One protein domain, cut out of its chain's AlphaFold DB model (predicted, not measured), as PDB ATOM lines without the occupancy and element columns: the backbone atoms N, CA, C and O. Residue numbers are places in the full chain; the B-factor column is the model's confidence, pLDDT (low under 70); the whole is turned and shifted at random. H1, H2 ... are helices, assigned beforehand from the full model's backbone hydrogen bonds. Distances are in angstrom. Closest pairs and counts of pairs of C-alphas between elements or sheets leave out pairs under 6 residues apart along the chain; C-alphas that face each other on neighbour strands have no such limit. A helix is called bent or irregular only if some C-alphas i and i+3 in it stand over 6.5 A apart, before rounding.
ATOM      1  N   TYR A 199     -14.289  41.573  -0.968       83.50
ATOM      2  CA  TYR A 199     -14.708  42.208   0.280       83.50
ATOM      3  C   TYR A 199     -13.569  42.322   1.315       83.50
ATOM      4  O   TYR A 199     -12.871  41.335   1.578       83.50
ATOM      5  N   PRO A 200     -13.412  43.473   2.003       83.06
ATOM      6  CA  PRO A 200     -12.491  43.600   3.130       83.06
ATOM      7  C   PRO A 200     -12.874  42.663   4.285       83.06
ATOM      8  O   PRO A 200     -13.936  42.815   4.887       83.06
ATOM      9  N   ARG A 201     -11.979  41.732   4.651       85.62
ATOM     10  CA  ARG A 201     -12.251  40.678   5.657       85.62
ATOM     11  C   ARG A 201     -12.809  41.200   6.987       85.62
ATOM     12  O   ARG A 201     -13.693  40.569   7.550       85.62
ATOM     13  N   LYS A 202     -12.338  42.367   7.446       85.62
ATOM     14  CA  LYS A 202     -12.793  43.031   8.684       85.62
ATOM     15  C   LYS A 202     -14.300  43.329   8.737       85.62
ATOM     16  O   LYS A 202     -14.839  43.448   9.827       85.62
ATOM     17  N   HIS A 203     -14.967  43.419   7.585       83.50
ATOM     18  CA  HIS A 203     -16.392  43.749   7.485       83.50
ATOM     19  C   HIS A 203     -17.263  42.556   7.062       83.50
ATOM     20  O   HIS A 203     -18.477  42.704   6.952       83.50
ATOM     21  N   LEU A 204     -16.678  41.370   6.840       85.31
ATOM     22  CA  LEU A 204     -17.417  40.188   6.372       85.31
ATOM     23  C   LEU A 204     -18.456  39.696   7.383       85.31
ATOM     24  O   LEU A 204     -19.572  39.381   6.982       85.31
ATOM     25  N   THR A 205     -18.120  39.646   8.676       85.25
ATOM     26  CA  THR A 205     -19.063  39.214   9.723       85.25
ATOM     27  C   THR A 205     -20.269  40.148   9.779       85.25
ATOM     28  O   THR A 205     -21.400  39.692   9.664       85.25
ATOM     29  N   ALA A 206     -20.016  41.458   9.842       84.25
ATOM     30  CA  ALA A 206     -21.033  42.505   9.830       84.25
ATOM     31  C   ALA A 206     -21.933  42.450   8.581       84.25
ATOM     32  O   ALA A 206     -23.155  42.413   8.693       84.25
ATOM     33  N   GLY A 207     -21.331  42.380   7.388       87.00
ATOM     34  CA  GLY A 207     -22.070  42.277   6.128       87.00
ATOM     35  C   GLY A 207     -22.886  40.988   6.011       87.00
ATOM     36  O   GLY A 207     -23.977  41.006   5.448       87.00
ATOM     37  N   ARG A 208     -22.403  39.876   6.581       88.38
ATOM     38  CA  ARG A 208     -23.144  38.609   6.630       88.38
ATOM     39  C   ARG A 208     -24.341  38.678   7.581       88.38
ATOM     40  O   ARG A 208     -25.384  38.139   7.229       88.38
ATOM     41  N   THR A 209     -24.217  39.348   8.729       88.62
ATOM     42  CA  THR A 209     -25.350  39.596   9.638       88.62
ATOM     43  C   THR A 209     -26.431  40.428   8.950       88.62
ATOM     44  O   THR A 209     -27.569  39.979   8.891       88.62
ATOM     45  N   LEU A 210     -26.065  41.561   8.333       88.50
ATOM     46  CA  LEU A 210     -27.003  42.403   7.573       88.50
ATOM     47  C   LEU A 210     -27.701  41.624   6.446       88.50
ATOM     48  O   LEU A 210     -28.906  41.758   6.243       88.50
ATOM     49  N   LEU A 211     -26.960  40.776   5.723       89.75
ATOM     50  CA  LEU A 211     -27.527  39.938   4.666       89.75
ATOM     51  C   LEU A 211     -28.569  38.951   5.213       89.75
ATOM     52  O   LEU A 211     -29.602  38.768   4.577       89.75
ATOM     53  N   TYR A 212     -28.319  38.327   6.370       89.56
ATOM     54  CA  TYR A 212     -29.308  37.451   7.004       89.56
ATOM     55  C   TYR A 212     -30.512  38.229   7.529       89.56
ATOM     56  O   TYR A 212     -31.623  37.831   7.218       89.56
ATOM     57  N   GLN A 213     -30.321  39.377   8.187       86.50
ATOM     58  CA  GLN A 213     -31.434  40.229   8.632       86.50
ATOM     59  C   GLN A 213     -32.383  40.582   7.473       86.50
ATOM     60  O   GLN A 213     -33.595  40.485   7.627       86.50
ATOM     61  N   HIS A 214     -31.862  40.912   6.286       86.00
ATOM     62  CA  HIS A 214     -32.701  41.171   5.109       86.00
ATOM     63  C   HIS A 214     -33.375  39.920   4.514       86.00
ATOM     64  O   HIS A 214     -34.421  40.059   3.878       86.00
ATOM     65  N   ILE A 215     -32.800  38.724   4.690       84.56
ATOM     66  CA  ILE A 215     -33.433  37.449   4.303       84.56
ATOM     67  C   ILE A 215     -34.561  37.114   5.283       84.56
ATOM     68  O   ILE A 215     -35.682  36.854   4.858       84.56
ATOM     69  N   ASP A 216     -34.281  37.180   6.584       82.94
ATOM     70  CA  ASP A 216     -35.222  36.865   7.663       82.94
ATOM     71  C   ASP A 216     -36.381  37.884   7.728       82.94
ATOM     72  O   ASP A 216     -37.484  37.558   8.162       82.94
ATOM     73  N   ALA A 217     -36.155  39.113   7.243       78.62
ATOM     74  CA  ALA A 217     -37.180  40.139   7.052       78.62
ATOM     75  C   ALA A 217     -37.963  40.032   5.729       78.62
ATOM     76  O   ALA A 217     -38.761  40.923   5.427       78.62
ATOM     77  N   GLY A 218     -37.708  39.014   4.897       79.25
ATOM     78  CA  GLY A 218     -38.358  38.825   3.593       79.25
ATOM     79  C   GLY A 218     -38.033  39.903   2.544       79.25
ATOM     80  O   GLY A 218     -38.592  39.901   1.449       79.25
ATOM     81  N   SER A 219     -37.111  40.827   2.844       80.75
ATOM     82  CA  SER A 219     -36.733  41.936   1.954       80.75
ATOM     83  C   SER A 219     -35.929  41.467   0.739       80.75
ATOM     84  O   SER A 219     -36.001  42.073  -0.330       80.75
ATOM     85  N   ILE A 220     -35.142  40.398   0.894       85.38
ATOM     86  CA  ILE A 220     -34.391  39.753  -0.189       85.38
ATOM     87  C   ILE A 220     -34.541  38.234  -0.099       85.38
ATOM     88  O   ILE A 220     -34.576  37.662   0.985       85.38
ATOM     89  N   ARG A 221     -34.543  37.556  -1.250       84.56
ATOM     90  CA  ARG A 221     -34.565  36.089  -1.330       84.56
ATOM     91  C   ARG A 221     -33.411  35.555  -2.167       84.56
ATOM     92  O   ARG A 221     -32.831  36.269  -2.986       84.56
ATOM     93  N   ARG A 222     -33.090  34.271  -1.991       87.56
ATOM     94  CA  ARG A 222     -32.156  33.576  -2.889       87.56
ATOM     95  C   ARG A 222     -32.755  33.488  -4.292       87.56
ATOM     96  O   ARG A 222     -33.958  33.314  -4.450       87.56
ATOM     97  N   SER A 223     -31.898  33.595  -5.299       87.06
ATOM     98  CA  SER A 223     -32.282  33.606  -6.709       87.06
ATOM     99  C   SER A 223     -31.262  32.836  -7.542       87.06
ATOM    100  O   SER A 223     -30.071  32.835  -7.229       87.06
ATOM    101  N   THR A 224     -31.736  32.194  -8.607       88.06
ATOM    102  CA  THR A 224     -30.939  31.543  -9.661       88.06
ATOM    103  C   THR A 224     -30.853  32.405 -10.928       88.06
ATOM    104  O   THR A 224     -30.563  31.900 -12.009       88.06
ATOM    105  N   SER A 225     -31.121  33.711 -10.796       84.75
ATOM    106  CA  SER A 225     -31.049  34.712 -11.864       84.75
ATOM    107  C   SER A 225     -29.764  34.610 -12.693       84.75
ATOM    108  O   SER A 225     -28.660  34.584 -12.152       84.75
ATOM    109  N   GLN A 226     -29.913  34.658 -14.021       85.88
ATOM    110  CA  GLN A 226     -28.793  34.829 -14.956       85.88
ATOM    111  C   GLN A 226     -28.132  36.217 -14.862       85.88
ATOM    112  O   GLN A 226     -27.038  36.411 -15.387       85.88
ATOM    113  N   TYR A 227     -28.800  37.171 -14.205       88.31
ATOM    114  CA  TYR A 227     -28.312  38.520 -13.948       88.31
ATOM    115  C   TYR A 227     -27.722  38.633 -12.540       88.31
ATOM    116  O   TYR A 227     -28.388  38.264 -11.567       88.31
ATOM    117  N   ALA A 228     -26.524  39.204 -12.441       89.25
ATOM    118  CA  ALA A 228     -25.839  39.520 -11.195       89.25
ATOM    119  C   ALA A 228     -25.031  40.819 -11.340       89.25
ATOM    120  O   ALA A 228     -24.246  40.973 -12.278       89.25
ATOM    121  N   SER A 229     -25.200  41.721 -10.371       89.25
ATOM    122  CA  SER A 229     -24.437  42.967 -10.234       89.25
ATOM    123  C   SER A 229     -23.583  42.908  -8.962       89.25
ATOM    124  O   SER A 229     -24.021  42.308  -7.975       89.25
ATOM    125  N   PRO A 230     -22.391  43.525  -8.932       91.38
ATOM    126  CA  PRO A 230     -21.510  43.451  -7.779       91.38
ATOM    127  C   PRO A 230     -21.974  44.409  -6.671       91.38
ATOM    128  O   PRO A 230     -22.320  45.561  -6.929       91.38
ATOM    129  N   SER A 231     -21.932  43.961  -5.416       88.56
ATOM    130  CA  SER A 231     -22.279  44.773  -4.240       88.56
ATOM    131  C   SER A 231     -21.054  45.227  -3.435       88.56
ATOM    132  O   SER A 231     -19.989  44.611  -3.495       88.56
ATOM    133  N   LEU A 232     -21.193  46.295  -2.645       88.44
ATOM    134  CA  LEU A 232     -20.134  46.845  -1.792       88.44
ATOM    135  C   LEU A 232     -20.613  46.965  -0.340       88.44
ATOM    136  O   LEU A 232     -21.740  47.381  -0.089       88.44
ATOM    137  N   ILE A 233     -19.740  46.652   0.623       87.19
ATOM    138  CA  ILE A 233     -19.996  46.918   2.046       87.19
ATOM    139  C   ILE A 233     -19.487  48.324   2.371       87.19
ATOM    140  O   ILE A 233     -18.282  48.572   2.295       87.19
ATOM    141  N   ILE A 234     -20.395  49.222   2.757       86.38
ATOM    142  CA  ILE A 234     -20.091  50.611   3.124       86.38
ATOM    143  C   ILE A 234     -20.195  50.751   4.653       86.38
ATOM    144  O   ILE A 234     -21.301  50.681   5.191       86.38
ATOM    145  N   PRO A 235     -19.078  50.945   5.382       82.00
ATOM    146  CA  PRO A 235     -19.119  51.183   6.821       82.00
ATOM    147  C   PRO A 235     -19.759  52.540   7.123       82.00
ATOM    148  O   PRO A 235     -19.295  53.569   6.628       82.00
ATOM    149  N   LYS A 236     -20.801  52.554   7.959       82.19
ATOM    150  CA  LYS A 236     -21.367  53.794   8.507       82.19
ATOM    151  C   LYS A 236     -20.489  54.315   9.650       82.19
ATOM    152  O   LYS A 236     -19.755  53.552  10.277       82.19
ATOM    153  N   LYS A 237     -20.562  55.624   9.913       78.31
ATOM    154  CA  LYS A 237     -19.802  56.293  10.985       78.31
ATOM    155  C   LYS A 237     -20.211  55.803  12.380       78.31
ATOM    156  O   LYS A 237     -19.374  55.771  13.277       78.31
ATOM    157  N   ASP A 238     -21.471  55.403  12.539       73.75
ATOM    158  CA  ASP A 238     -22.041  54.999  13.823       73.75
ATOM    159  C   ASP A 238     -21.804  53.500  14.094       73.75
ATOM    160  O   ASP A 238     -22.351  52.650  13.375       73.75
ATOM    161  N   PRO A 239     -21.030  53.138  15.137       59.56
ATOM    162  CA  PRO A 239     -20.674  51.744  15.415       59.56
ATOM    163  C   PRO A 239     -21.879  50.891  15.845       59.56
ATOM    164  O   PRO A 239     -21.866  49.677  15.670       59.56
ATOM    165  N   THR A 240     -22.949  51.514  16.346       60.16
ATOM    166  CA  THR A 240     -24.189  50.845  16.775       60.16
ATOM    167  C   THR A 240     -25.091  50.411  15.610       60.16
ATOM    168  O   THR A 240     -26.120  49.784  15.839       60.16
ATOM    169  N   SER A 241     -24.736  50.723  14.357       56.03
ATOM    170  CA  SER A 241     -25.565  50.427  13.171       56.03
ATOM    171  C   SER A 241     -25.685  48.937  12.800       56.03
ATOM    172  O   SER A 241     -26.374  48.612  11.839       56.03
ATOM    173  N   LEU A 242     -25.038  48.043  13.558       51.69
ATOM    174  CA  LEU A 242     -25.054  46.582  13.380       51.69
ATOM    175  C   LEU A 242     -25.777  45.821  14.513       51.69
ATOM    176  O   LEU A 242     -25.761  44.594  14.518       51.69
ATOM    177  N   MET A 243     -26.349  46.526  15.496       42.38
ATOM    178  CA  MET A 243     -26.994  45.942  16.688       42.38
ATOM    179  C   MET A 243     -28.425  46.466  16.895       42.38
ATOM    180  O   MET A 243     -28.827  46.771  18.019       42.38
ATOM    181  N   LYS A 244     -29.178  46.626  15.806       44.09
ATOM    182  CA  LYS A 244     -30.598  46.993  15.813       44.09
ATOM    183  C   LYS A 244     -31.349  46.131  14.806       44.09
ATOM    184  O   LYS A 244     -30.726  45.815  13.766       44.09
TER     185      LYS A 244
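AT A GLANCE: This is residues 199 to 244 of the 244 residues of an uncharacterized protein of Puccinia triticina (isolate 1-1 / race 1 (BBBD)) (UniProt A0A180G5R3). One long helix, H1, is joined to a short helical turn, H2, by a wide, open loop, residues 217 to 238, that swings away from the end of H1 and comes back toward its first half; residues 222 to 230 stick out. The printed part has 46 residues with two named helices, H1 then H2, and no named strand; its class is all helix, though under half of the residues are in named elements. It is loose, with a radius of gyration of the C-alphas of 12.2 A, and spans 35 by 23 by 14 A.

IN THESE COORDINATES: Find C-alpha 201 at (-12.251, 40.678, 5.657); from there H1, residues 201 to 216, runs 23.4 A to C-alpha 216 at (-35.222, 36.865, 7.663). Look next at H2, residues 239 to 242, ending at C-alpha 242 at (-25.054, 46.582, 13.380). Both are irregular: C-alphas 202 and 205 are 7.4 A apart, C-alphas 239 and 242 7.1 A.

HOW THE PARTS SIT: H1, with residues 206 to 210 alone, only just touches H2, with 3 pairs of C-alphas within 8 A; the closest C-alphas, of Ala 206 and Leu 242, are 6.7 A apart. In H1, 10 of 12 O i to N i+4 pairs are within hydrogen-bond range; H2 is too short for such a pair.

THE WHOLE: The C-alphas farthest apart, of Gln 226 and Thr 240, are 35.8 A apart. The printed part has no cut, and the link from H1 to H2 is long, 22 residues. Confidence is low, under 70, at residues 239 to 244.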